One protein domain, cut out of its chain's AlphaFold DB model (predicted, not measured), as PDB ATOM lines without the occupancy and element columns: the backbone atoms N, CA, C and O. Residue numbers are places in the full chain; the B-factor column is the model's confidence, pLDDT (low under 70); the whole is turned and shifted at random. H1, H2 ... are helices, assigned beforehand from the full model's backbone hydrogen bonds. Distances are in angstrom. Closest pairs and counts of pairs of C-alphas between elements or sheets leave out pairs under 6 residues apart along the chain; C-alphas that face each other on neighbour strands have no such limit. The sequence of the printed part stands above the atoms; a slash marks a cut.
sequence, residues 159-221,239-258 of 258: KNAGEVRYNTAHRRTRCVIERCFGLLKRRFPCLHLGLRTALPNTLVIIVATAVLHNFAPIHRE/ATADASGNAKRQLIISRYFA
ATOM      1  N   LYS A 159     -31.835  26.847  32.189       79.88
ATOM      2  CA  LYS A 159     -31.545  28.275  31.975       79.88
ATOM      3  C   LYS A 159     -32.344  28.898  30.833       79.88
ATOM      4  O   LYS A 159     -32.528  30.107  30.802       79.88
ATOM      5  N   ASN A 160     -32.787  28.088  29.875       84.00
ATOM      6  CA  ASN A 160     -33.450  28.554  28.658       84.00
ATOM      7  C   ASN A 160     -34.589  27.611  28.236       84.00
ATOM      8  O   ASN A 160     -34.700  26.471  28.701       84.00
ATOM      9  N   ALA A 161     -35.442  28.094  27.328       81.31
ATOM     10  CA  ALA A 161     -36.577  27.335  26.808       81.31
ATOM     11  C   ALA A 161     -36.150  26.020  26.127       81.31
ATOM     12  O   ALA A 161     -36.856  25.014  26.240       81.31
ATOM     13  N   GLY A 162     -34.977  25.993  25.488       81.56
ATOM     14  CA  GLY A 162     -34.460  24.791  24.838       81.56
ATOM     15  C   GLY A 162     -34.120  23.672  25.812       81.56
ATOM     16  O   GLY A 162     -34.525  22.527  25.609       81.56
ATOM     17  N   GLU A 163     -33.495  24.000  26.939       82.19
ATOM     18  CA  GLU A 163     -33.251  23.062  28.032       82.19
ATOM     19  C   GLU A 163     -34.559  22.526  28.627       82.19
ATOM     20  O   GLU A 163     -34.651  21.337  28.944       82.19
ATOM     21  N   VAL A 164     -35.592  23.369  28.751       81.38
ATOM     22  CA  VAL A 164     -36.918  22.943  29.228       81.38
ATOM     23  C   VAL A 164     -37.561  21.952  28.253       81.38
ATOM     24  O   VAL A 164     -38.068  20.908  28.688       81.38
ATOM     25  N   ARG A 165     -37.527  22.239  26.946       78.81
ATOM     26  CA  ARG A 165     -38.065  21.353  25.900       78.81
ATOM     27  C   ARG A 165     -37.313  20.027  25.851       78.81
ATOM     28  O   ARG A 165     -37.958  18.978  25.906       78.81
ATOM     29  N   TYR A 166     -35.982  20.063  25.854       82.50
ATOM     30  CA  TYR A 166     -35.138  18.870  25.896       82.50
ATOM     31  C   TYR A 166     -35.436  18.014  27.127       82.50
ATOM     32  O   TYR A 166     -35.740  16.831  26.995       82.50
ATOM     33  N   ASN A 167     -35.446  18.608  28.326       79.06
ATOM     34  CA  ASN A 167     -35.734  17.877  29.562       79.06
ATOM     35  C   ASN A 167     -37.140  17.253  29.531       79.06
ATOM     36  O   ASN A 167     -37.340  16.141  30.022       79.06
ATOM     37  N   THR A 168     -38.119  17.944  28.938       75.31
ATOM     38  CA  THR A 168     -39.489  17.435  28.783       75.31
ATOM     39  C   THR A 168     -39.551  16.259  27.810       75.31
ATOM     40  O   THR A 168     -40.162  15.239  28.137       75.31
ATOM     41  N   ALA A 169     -38.918  16.374  26.640       72.31
ATOM     42  CA  ALA A 169     -38.859  15.313  25.638       72.31
ATOM     43  C   ALA A 169     -38.105  14.089  26.174       72.31
ATOM     44  O   ALA A 169     -38.657  12.992  26.208       72.31
ATOM     45  N   HIS A 170     -36.903  14.299  26.713       76.25
ATOM     46  CA  HIS A 170     -36.068  13.252  27.291       76.25
ATOM     47  C   HIS A 170     -36.788  12.499  28.420       76.25
ATOM     48  O   HIS A 170     -36.808  11.267  28.445       76.25
ATOM     49  N   ARG A 171     -37.463  13.222  29.327       70.25
ATOM     50  CA  ARG A 171     -38.277  12.612  30.390       70.25
ATOM     51  C   ARG A 171     -39.396  11.743  29.825       70.25
ATOM     52  O   ARG A 171     -39.608  10.641  30.321       70.25
ATOM     53  N   ARG A 172     -40.126  12.226  28.813       66.06
ATOM     54  CA  ARG A 172     -41.220  11.468  28.184       66.06
ATOM     55  C   ARG A 172     -40.711  10.176  27.553       66.06
ATOM     56  O   ARG A 172     -41.297   9.132  27.819       66.06
ATOM     57  N   THR A 173     -39.617  10.244  26.797       68.31
ATOM     58  CA  THR A 173     -38.986   9.071  26.177       68.31
ATOM     59  C   THR A 173     -38.558   8.054  27.230       68.31
ATOM     60  O   THR A 173     -38.935   6.888  27.144       68.31
ATOM     61  N   ARG A 174     -37.876   8.500  28.293       69.31
ATOM     62  CA  ARG A 174     -37.469   7.630  29.405       69.31
ATOM     63  C   ARG A 174     -38.659   6.932  30.063       69.31
ATOM     64  O   ARG A 174     -38.605   5.730  30.280       69.31
ATOM     65  N   CYS A 175     -39.753   7.652  30.317       68.88
ATOM     66  CA  CYS A 175     -40.951   7.048  30.899       68.88
ATOM     67  C   CYS A 175     -41.576   5.961  30.011       68.88
ATOM     68  O   CYS A 175     -42.195   5.045  30.543       68.88
ATOM     69  N   VAL A 176     -41.477   6.068  28.683       65.31
ATOM     70  CA  VAL A 176     -41.959   5.022  27.764       65.31
ATOM     71  C   VAL A 176     -41.049   3.796  27.831       65.31
ATOM     72  O   VAL A 176     -41.550   2.682  27.954       65.31
ATOM     73  N   ILE A 177     -39.731   4.007  27.827       67.56
ATOM     74  CA  ILE A 177     -38.733   2.932  27.918       67.56
ATOM     75  C   ILE A 177     -38.861   2.175  29.247       67.56
ATOM     76  O   ILE A 177     -38.966   0.953  29.244       67.56
ATOM     77  N   GLU A 178     -38.931   2.885  30.376       71.31
ATOM     78  CA  GLU A 178     -39.078   2.274  31.706       71.31
ATOM     79  C   GLU A 178     -40.350   1.422  31.803       71.31
ATOM     80  O   GLU A 178     -40.320   0.328  32.364       71.31
ATOM     81  N   ARG A 179     -41.461   1.881  31.211       65.94
ATOM     82  CA  ARG A 179     -42.700   1.090  31.150       65.94
ATOM     83  C   ARG A 179     -42.555  -0.146  30.272       65.94
ATOM     84  O   ARG A 179     -43.030  -1.204  30.663       65.94
ATOM     85  N   CYS A 180     -41.912  -0.020  29.111       71.62
ATOM     86  CA  CYS A 180     -41.658  -1.150  28.221       71.62
ATOM     87  C   CYS A 180     -40.830  -2.232  28.928       71.62
ATOM     88  O   CYS A 180     -41.207  -3.401  28.914       71.62
ATOM     89  N   PHE A 181     -39.768  -1.837  29.634       75.81
ATOM     90  CA  PHE A 181     -38.973  -2.767  30.434       75.81
ATOM     91  C   PHE A 181     -39.761  -3.374  31.593       75.81
ATOM     92  O   PHE A 181     -39.607  -4.562  31.850       75.81
ATOM     93  N   GLY A 182     -40.630  -2.606  32.255       71.44
ATOM     94  CA  GLY A 182     -41.526  -3.143  33.283       71.44
ATOM     95  C   GLY A 182     -42.434  -4.256  32.751       71.44
ATOM     96  O   GLY A 182     -42.518  -5.321  33.355       71.44
ATOM     97  N   LEU A 183     -43.052  -4.053  31.581       74.75
ATOM     98  CA  LEU A 183     -43.904  -5.063  30.938       74.75
ATOM     99  C   LEU A 183     -43.116  -6.312  30.516       74.75
ATOM    100  O   LEU A 183     -43.588  -7.429  30.713       74.75
ATOM    101  N   LEU A 184     -41.910  -6.130  29.967       76.88
ATOM    102  CA  LEU A 184     -41.029  -7.240  29.593       76.88
ATOM    103  C   LEU A 184     -40.616  -8.075  30.807       76.88
ATOM    104  O   LEU A 184     -40.705  -9.296  30.757       76.88
ATOM    105  N   LYS A 185     -40.212  -7.422  31.901       78.19
ATOM    106  CA  LYS A 185     -39.791  -8.083  33.143       78.19
ATOM    107  C   LYS A 185     -40.919  -8.857  33.821       78.19
ATOM    108  O   LYS A 185     -40.670  -9.958  34.293       78.19
ATOM    109  N   ARG A 186     -42.147  -8.320  33.822       75.56
ATOM    110  CA  ARG A 186     -43.330  -9.018  34.361       75.56
ATOM    111  C   ARG A 186     -43.660 -10.274  33.557       75.56
ATOM    112  O   ARG A 186     -43.973 -11.308  34.123       75.56
ATOM    113  N   ARG A 187     -43.566 -10.186  32.226       78.19
ATOM    114  CA  ARG A 187     -43.855 -11.318  31.335       78.19
ATOM    115  C   ARG A 187     -42.745 -12.370  31.323       78.19
ATOM    116  O   ARG A 187     -43.030 -13.546  31.138       78.19
ATOM    117  N   PHE A 188     -41.495 -11.948  31.503       84.56
ATOM    118  CA  PHE A 188     -40.317 -12.811  31.501       84.56
ATOM    119  C   PHE A 188     -39.452 -12.527  32.743       84.56
ATOM    120  O   PHE A 188     -38.508 -11.731  32.664       84.56
ATOM    121  N   PRO A 189     -39.729 -13.192  33.887       80.38
ATOM    122  CA  PRO A 189     -39.040 -12.950  35.160       80.38
ATOM    123  C   PRO A 189     -37.515 -13.115  35.112       80.38
ATOM    124  O   PRO A 189     -36.803 -12.508  35.908       80.38
ATOM    125  N   CYS A 190     -36.981 -13.861  34.138       80.31
ATOM    126  CA  CYS A 190     -35.537 -13.975  33.910       80.31
ATOM    127  C   CYS A 190     -34.850 -12.615  33.655       80.31
ATOM    128  O   CYS A 190     -33.671 -12.458  33.968       80.31
ATOM    129  N   LEU A 191     -35.581 -11.615  33.145       81.19
ATOM    130  CA  LEU A 191     -35.089 -10.245  32.954       81.19
ATOM    131  C   LEU A 191     -35.118  -9.403  34.241       81.19
ATOM    132  O   LEU A 191     -34.488  -8.344  34.298       81.19
ATOM    133  N   HIS A 192     -35.885  -9.829  35.244       78.12
ATOM    134  CA  HIS A 192     -35.935  -9.201  36.560       78.12
ATOM    135  C   HIS A 192     -34.891  -9.819  37.503       78.12
ATOM    136  O   HIS A 192     -34.073  -9.089  38.049       78.12
ATOM    137  N   LEU A 193     -34.863 -11.154  37.603       75.25
ATOM    138  CA  LEU A 193     -34.015 -11.929  38.524       75.25
ATOM    139  C   LEU A 193     -32.510 -11.885  38.191       75.25
ATOM    140  O   LEU A 193     -31.680 -12.334  38.979       75.25
ATOM    141  N   GLY A 194     -32.160 -11.349  37.020       73.56
ATOM    142  CA  GLY A 194     -30.792 -11.284  36.523       73.56
ATOM    143  C   GLY A 194     -30.388 -12.541  35.753       73.56
ATOM    144  O   GLY A 194     -30.542 -13.674  36.209       73.56
ATOM    145  N   LEU A 195     -29.829 -12.336  34.559       78.94
ATOM    146  CA  LEU A 195     -29.349 -13.413  33.699       78.94
ATOM    147  C   LEU A 195     -27.944 -13.838  34.145       78.94
ATOM    148  O   LEU A 195     -27.002 -13.054  34.080       78.94
ATOM    149  N   ARG A 196     -27.797 -15.099  34.572       81.62
ATOM    150  CA  ARG A 196     -26.502 -15.700  34.965       81.62
ATOM    151  C   ARG A 196     -25.726 -16.291  33.780       81.62
ATOM    152  O   ARG A 196     -24.796 -17.069  33.962       81.62
ATOM    153  N   THR A 197     -26.144 -15.963  32.563       77.50
ATOM    154  CA  THR A 197     -25.545 -16.435  31.316       77.50
ATOM    155  C   THR A 197     -24.395 -15.538  30.870       77.50
ATOM    156  O   THR A 197     -24.340 -14.358  31.214       77.50
ATOM    157  N   ALA A 198     -23.493 -16.082  30.047       75.81
ATOM    158  CA  ALA A 198     -22.455 -15.291  29.391       75.81
ATOM    159  C   ALA A 198     -23.065 -14.109  28.609       75.81
ATOM    160  O   ALA A 198     -24.166 -14.221  28.067       75.81
ATOM    161  N   LEU A 199     -22.341 -12.986  28.521       70.19
ATOM    162  CA  LEU A 199     -22.829 -11.743  27.906       70.19
ATOM    163  C   LEU A 199     -23.415 -11.923  26.485       70.19
ATOM    164  O   LEU A 199     -24.490 -11.374  26.240       70.19
ATOM    165  N   PRO A 200     -22.803 -12.706  25.573       69.50
ATOM    166  CA  PRO A 200     -23.392 -12.975  24.258       69.50
ATOM    167  C   PRO A 200     -24.784 -13.621  24.355       69.50
ATOM    168  O   PRO A 200     -25.727 -13.183  23.701       69.50
ATOM    169  N   ASN A 201     -24.941 -14.596  25.251       69.44
ATOM    170  CA  ASN A 201     -26.190 -15.335  25.446       69.44
ATOM    171  C   ASN A 201     -27.255 -14.462  26.116       69.44
ATOM    172  O   ASN A 201     -28.427 -14.511  25.753       69.44
ATOM    173  N   THR A 202     -26.839 -13.603  27.044       76.12
ATOM    174  CA  THR A 202     -27.700 -12.608  27.692       76.12
ATOM    175  C   THR A 202     -28.366 -11.697  26.656       76.12
ATOM    176  O   THR A 202     -29.571 -11.463  26.736       76.12
ATOM    177  N   LEU A 203     -27.625 -11.229  25.645       74.81
ATOM    178  CA  LEU A 203     -28.184 -10.401  24.569       74.81
ATOM    179  C   LEU A 203     -29.219 -11.166  23.736       74.81
ATOM    180  O   LEU A 203     -30.291 -10.628  23.459       74.81
ATOM    181  N   VAL A 204     -28.937 -12.429  23.398       74.94
ATOM    182  CA  VAL A 204     -29.873 -13.296  22.660       74.94
ATOM    183  C   VAL A 204     -31.169 -13.501  23.449       74.94
ATOM    184  O   VAL A 204     -32.253 -13.373  22.884       74.94
ATOM    185  N   ILE A 205     -31.081 -13.735  24.762       76.31
ATOM    186  CA  ILE A 205     -32.253 -13.895  25.636       76.31
ATOM    187  C   ILE A 205     -33.084 -12.601  25.689       76.31
ATOM    188  O   ILE A 205     -34.313 -12.651  25.592       76.31
ATOM    189  N   ILE A 206     -32.445 -11.430  25.784       78.38
ATOM    190  CA  ILE A 206     -33.144 -10.131  25.754       78.38
ATOM    191  C   ILE A 206     -33.880  -9.931  24.418       78.38
ATOM    192  O   ILE A 206     -35.027  -9.487  24.399       78.38
ATOM    193  N   VAL A 207     -33.254 -10.274  23.292       76.56
ATOM    194  CA  VAL A 207     -33.896 -10.151  21.973       76.56
ATOM    195  C   VAL A 207     -35.053 -11.144  21.832       76.56
ATOM    196  O   VAL A 207     -36.150 -10.748  21.437       76.56
ATOM    197  N   ALA A 208     -34.855 -12.409  22.214       76.75
ATOM    198  CA  ALA A 208     -35.886 -13.443  22.147       76.75
ATOM    199  C   ALA A 208     -37.126 -13.074  22.980       76.75
ATOM    200  O   ALA A 208     -38.253 -13.172  22.497       76.75
ATOM    201  N   THR A 209     -36.932 -12.567  24.200       81.12
ATOM    202  CA  THR A 209     -38.034 -12.095  25.059       81.12
ATOM    203  C   THR A 209     -38.779 -10.899  24.456       81.12
ATOM    204  O   THR A 209     -40.005 -10.846  24.536       81.12
ATOM    205  N   ALA A 210     -38.092  -9.972  23.779       77.31
ATOM    206  CA  ALA A 210     -38.744  -8.872  23.065       77.31
ATOM    207  C   ALA A 210     -39.591  -9.352  21.871       77.31
ATOM    208  O   ALA A 210     -40.695  -8.846  21.652       77.31
ATOM    209  N   VAL A 211     -39.108 -10.343  21.116       75.88
ATOM    210  CA  VAL A 211     -39.863 -10.963  20.013       75.88
ATOM    211  C   VAL A 211     -41.106 -11.676  20.548       75.88
ATOM    212  O   VAL A 211     -42.213 -11.407  20.080       75.88
ATOM    213  N   LEU A 212     -40.960 -12.498  21.590       75.19
ATOM    214  CA  LEU A 212     -42.078 -13.211  22.217       75.19
ATOM    215  C   LEU A 212     -43.101 -12.257  22.856       75.19
ATOM    216  O   LEU A 212     -44.306 -12.496  22.776       75.19
ATOM    217  N   HIS A 213     -42.652 -11.137  23.433       74.50
ATOM    218  CA  HIS A 213     -43.546 -10.087  23.926       74.50
ATOM    219  C   HIS A 213     -44.388  -9.469  22.808       74.50
ATOM    220  O   HIS A 213     -45.547  -9.141  23.034       74.50
ATOM    221  N   ASN A 214     -43.829  -9.312  21.606       75.31
ATOM    222  CA  ASN A 214     -44.571  -8.799  20.454       75.31
ATOM    223  C   ASN A 214     -45.537  -9.840  19.868       75.31
ATOM    224  O   ASN A 214     -46.579  -9.459  19.337       75.31
ATOM    225  N   PHE A 215     -45.201 -11.128  19.970       74.31
ATOM    226  CA  PHE A 215     -46.034 -12.240  19.512       74.31
ATOM    227  C   PHE A 215     -47.296 -12.397  20.371       74.31
ATOM    228  O   PHE A 215     -48.408 -12.472  19.860       74.31
ATOM    229  N   ALA A 216     -47.150 -12.366  21.690       67.69
ATOM    230  CA  ALA A 216     -48.235 -12.638  22.625       67.69
ATOM    231  C   ALA A 216     -49.532 -11.803  22.446       67.69
ATOM    232  O   ALA A 216     -50.616 -12.389  22.418       67.69
ATOM    233  N   PRO A 217     -49.480 -10.466  22.268       64.69
ATOM    234  CA  PRO A 217     -50.649  -9.647  21.954       64.69
ATOM    235  C   PRO A 217     -51.415 -10.083  20.705       64.69
ATOM    236  O   PRO A 217     -52.637  -9.954  20.667       64.69
ATOM    237  N   ILE A 218     -50.707 -10.580  19.685       68.00
ATOM    238  CA  ILE A 218     -51.297 -11.032  18.415       68.00
ATOM    239  C   ILE A 218     -52.168 -12.267  18.663       68.00
ATOM    240  O   ILE A 218     -53.234 -12.402  18.065       68.00
ATOM    241  N   HIS A 219     -51.754 -13.109  19.608       65.88
ATOM    242  CA  HIS A 219     -52.433 -14.348  19.978       65.88
ATOM    243  C   HIS A 219     -53.385 -14.192  21.172       65.88
ATOM    244  O   HIS A 219     -53.949 -15.174  21.639       65.88
ATOM    245  N   ARG A 220     -53.628 -12.950  21.627       66.38
ATOM    246  CA  ARG A 220     -54.500 -12.626  22.774       66.38
ATOM    247  C   ARG A 220     -54.111 -13.357  24.062       66.38
ATOM    248  O   ARG A 220     -54.964 -13.588  24.918       66.38
ATOM    249  N   GLU A 221     -52.828 -13.667  24.206       68.88
ATOM    250  CA  GLU A 221     -52.284 -14.251  25.425       68.88
ATOM    251  C   GLU A 221     -52.522 -13.304  26.604       68.88
ATOM    252  O   GLU A 221     -52.285 -12.093  26.504       68.88
ATOM    253  N   ALA A 239     -22.005   7.453  37.597       47.31
ATOM    254  CA  ALA A 239     -21.722   8.283  36.439       47.31
ATOM    255  C   ALA A 239     -20.901   9.454  36.973       47.31
ATOM    256  O   ALA A 239     -21.450  10.428  37.487       47.31
ATOM    257  N   THR A 240     -19.576   9.332  36.907       42.53
ATOM    258  CA  THR A 240     -18.690  10.485  37.025       42.53
ATOM    259  C   THR A 240     -19.186  11.515  36.021       42.53
ATOM    260  O   THR A 240     -19.313  11.191  34.840       42.53
ATOM    261  N   ALA A 241     -19.545  12.711  36.491       52.75
ATOM    262  CA  ALA A 241     -20.001  13.790  35.629       52.75
ATOM    263  C   ALA A 241     -18.871  14.141  34.652       52.75
ATOM    264  O   ALA A 241     -17.959  14.892  34.990       52.75
ATOM    265  N   ASP A 242     -18.891  13.548  33.462       56.84
ATOM    266  CA  ASP A 242     -17.905  13.825  32.439       56.84
ATOM    267  C   ASP A 242     -18.256  15.173  31.796       56.84
ATOM    268  O   ASP A 242     -19.397  15.454  31.420       56.84
ATOM    269  N   ALA A 243     -17.266  16.054  31.657       58.75
ATOM    270  CA  ALA A 243     -17.465  17.310  30.934       58.75
ATOM    271  C   ALA A 243     -17.955  17.057  29.487       58.75
ATOM    272  O   ALA A 243     -18.672  17.881  28.915       58.75
ATOM    273  N   SER A 244     -17.645  15.877  28.929       71.00
ATOM    274  CA  SER A 244     -18.086  15.437  27.601       71.00
ATOM    275  C   SER A 244     -19.606  15.231  27.510       71.00
ATOM    276  O   SER A 244     -20.211  15.636  26.514       71.00
ATOM    277  N   GLY A 245     -20.260  14.677  28.535       71.00
ATOM    278  CA  GLY A 245     -21.705  14.446  28.548       71.00
ATOM    279  C   GLY A 245     -22.506  15.746  28.572       71.00
ATOM    280  O   GLY A 245     -23.468  15.899  27.815       71.00
ATOM    281  N   ASN A 246     -22.062  16.727  29.364       73.31
ATOM    282  CA  ASN A 246     -22.678  18.055  29.394       73.31
ATOM    283  C   ASN A 246     -22.506  18.796  28.058       73.31
ATOM    284  O   ASN A 246     -23.467  19.396  27.572       73.31
ATOM    285  N   ALA A 247     -21.332  18.702  27.427       79.38
ATOM    286  CA  ALA A 247     -21.091  19.287  26.108       79.38
ATOM    287  C   ALA A 247     -21.982  18.651  25.023       79.38
ATOM    288  O   ALA A 247     -22.630  19.365  24.255       79.38
ATOM    289  N   LYS A 248     -22.103  17.316  25.006       82.31
ATOM    290  CA  LYS A 248     -23.006  16.591  24.090       82.31
ATOM    291  C   LYS A 248     -24.465  16.979  24.308       82.31
ATOM    292  O   LYS A 248     -25.183  17.227  23.341       82.31
ATOM    293  N   ARG A 249     -24.907  17.080  25.567       82.31
ATOM    294  CA  ARG A 249     -26.256  17.559  25.900       82.31
ATOM    295  C   ARG A 249     -26.485  18.957  25.332       82.31
ATOM    296  O   ARG A 249     -27.517  19.183  24.706       82.31
ATOM    297  N   GLN A 250     -25.533  19.870  25.522       84.25
ATOM    298  CA  GLN A 250     -25.664  21.240  25.036       84.25
ATOM    299  C   GLN A 250     -25.755  21.300  23.508       84.25
ATOM    300  O   GLN A 250     -26.604  22.020  22.988       84.25
ATOM    301  N   LEU A 251     -24.965  20.483  22.804       87.00
ATOM    302  CA  LEU A 251     -25.016  20.357  21.347       87.00
ATOM    303  C   LEU A 251     -26.380  19.852  20.845       87.00
ATOM    304  O   LEU A 251     -26.916  20.367  19.866       87.00
ATOM    305  N   ILE A 252     -26.966  18.851  21.509       86.19
ATOM    306  CA  ILE A 252     -28.300  18.339  21.148       86.19
ATOM    307  C   ILE A 252     -29.358  19.426  21.354       86.19
ATOM    308  O   ILE A 252     -30.245  19.595  20.516       86.19
ATOM    309  N   ILE A 253     -29.265  20.172  22.456       87.00
ATOM    310  CA  ILE A 253     -30.206  21.249  22.769       87.00
ATOM    311  C   ILE A 253     -30.120  22.355  21.725       87.00
ATOM    312  O   ILE A 253     -31.151  22.738  21.180       87.00
ATOM    313  N   SER A 254     -28.913  22.827  21.410       86.44
ATOM    314  CA  SER A 254     -28.728  23.896  20.428       86.44
ATOM    315  C   SER A 254     -29.167  23.478  19.027       86.44
ATOM    316  O   SER A 254     -29.683  24.301  18.282       86.44
ATOM    317  N   ARG A 255     -28.983  22.203  18.662       88.12
ATOM    318  CA  ARG A 255     -29.281  21.708  17.312       88.12
ATOM    319  C   ARG A 255     -30.755  21.376  17.085       88.12
ATOM    320  O   ARG A 255     -31.242  21.583  15.981       88.12
ATOM    321  N   TYR A 256     -31.448  20.838  18.089       86.56
ATOM    322  CA  TYR A 256     -32.798  20.279  17.910       86.56
ATOM    323  C   TYR A 256     -33.874  20.924  18.784       86.56
ATOM    324  O   TYR A 256     -35.058  20.650  18.597       86.56
ATOM    325  N   PHE A 257     -33.486  21.742  19.761       80.81
ATOM    326  CA  PHE A 257     -34.404  22.310  20.742       80.81
ATOM    327  C   PHE A 257     -34.227  23.823  20.909       80.81
ATOM    328  O   PHE A 257     -34.655  24.322  21.945       80.81
ATOM    329  N   ALA A 258     -33.629  24.540  19.948       69.31
ATOM    330  CA  ALA A 258     -33.513  26.009  19.954       69.31
ATOM    331  C   ALA A 258     -34.878  26.718  20.002       69.31
ATOM    332  O   ALA A 258     -35.885  26.145  19.529       69.31
TER     333      ALA A 258
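This is residues 159 to 221 and 239 to 258 of the 258 residues of the protein "DDE Tnp4 domain-containing protein" of Pocillopora damicornis (UniProt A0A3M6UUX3). What shape do these atoms make? One long helix, H1, makes a bar with a shorter helix set crosswise at each end, H2 by its last residues and H3 by its first, in an open U whose two arms, H2 and H3, stay apart from each other. How is it built and how large is it? The printed part has 83 residues with three named helices in the order H1, H2, H3 and no named strand, and its class is all helix. It is only just extended, close to loose, with a radius of gyration of the C-alphas of 18.0 A and spans of 46 by 32 by 18 A.

What does the first helix meet? H1, residues 161 to 187, touches H3, residues 243 to 256, with residues 162 to 166 alone; the closest C-alphas, those of Gly 162 and Ile 253, are 5.9 A apart, and the lines are about perpendicular at 74 degrees. H1 touches H2, residues 199 to 218, with residues 184 to 187 alone; the closest C-alphas, those of Leu 184 and His 213, are 6.8 A apart, and the lines are about perpendicular at 85 degrees. Which stretches stand free? Residues 170 to 179 of H1 and residues 239 to 248, of which 243 to 248 belong to H3, stand free. What do the backbones show? Every O i to N i+4 pair is within hydrogen-bond range in H1 and H3, and 14 of 16 are in H2.

Where does H1 run? It begins at C-alpha 161 (-36.577, 27.335, 26.808) and spans 39.6 A. And the others? H2 spans 30.0 A, and H3 spans 20.3 A to C-alpha 256 (-32.798, 20.279, 17.910).

Is the printed part unbroken? Residues 222 to 238 are not printed, and C-alphas 221 and 239 are 39.5 A apart across the cut. Which link is long? The link from H1 to H2, 11 residues, is long. Where is confidence low? Residues 172 to 177, 179, 200 to 201, 216 to 221, 239 to 243 and 258 have a pLDDT under 70 in this model.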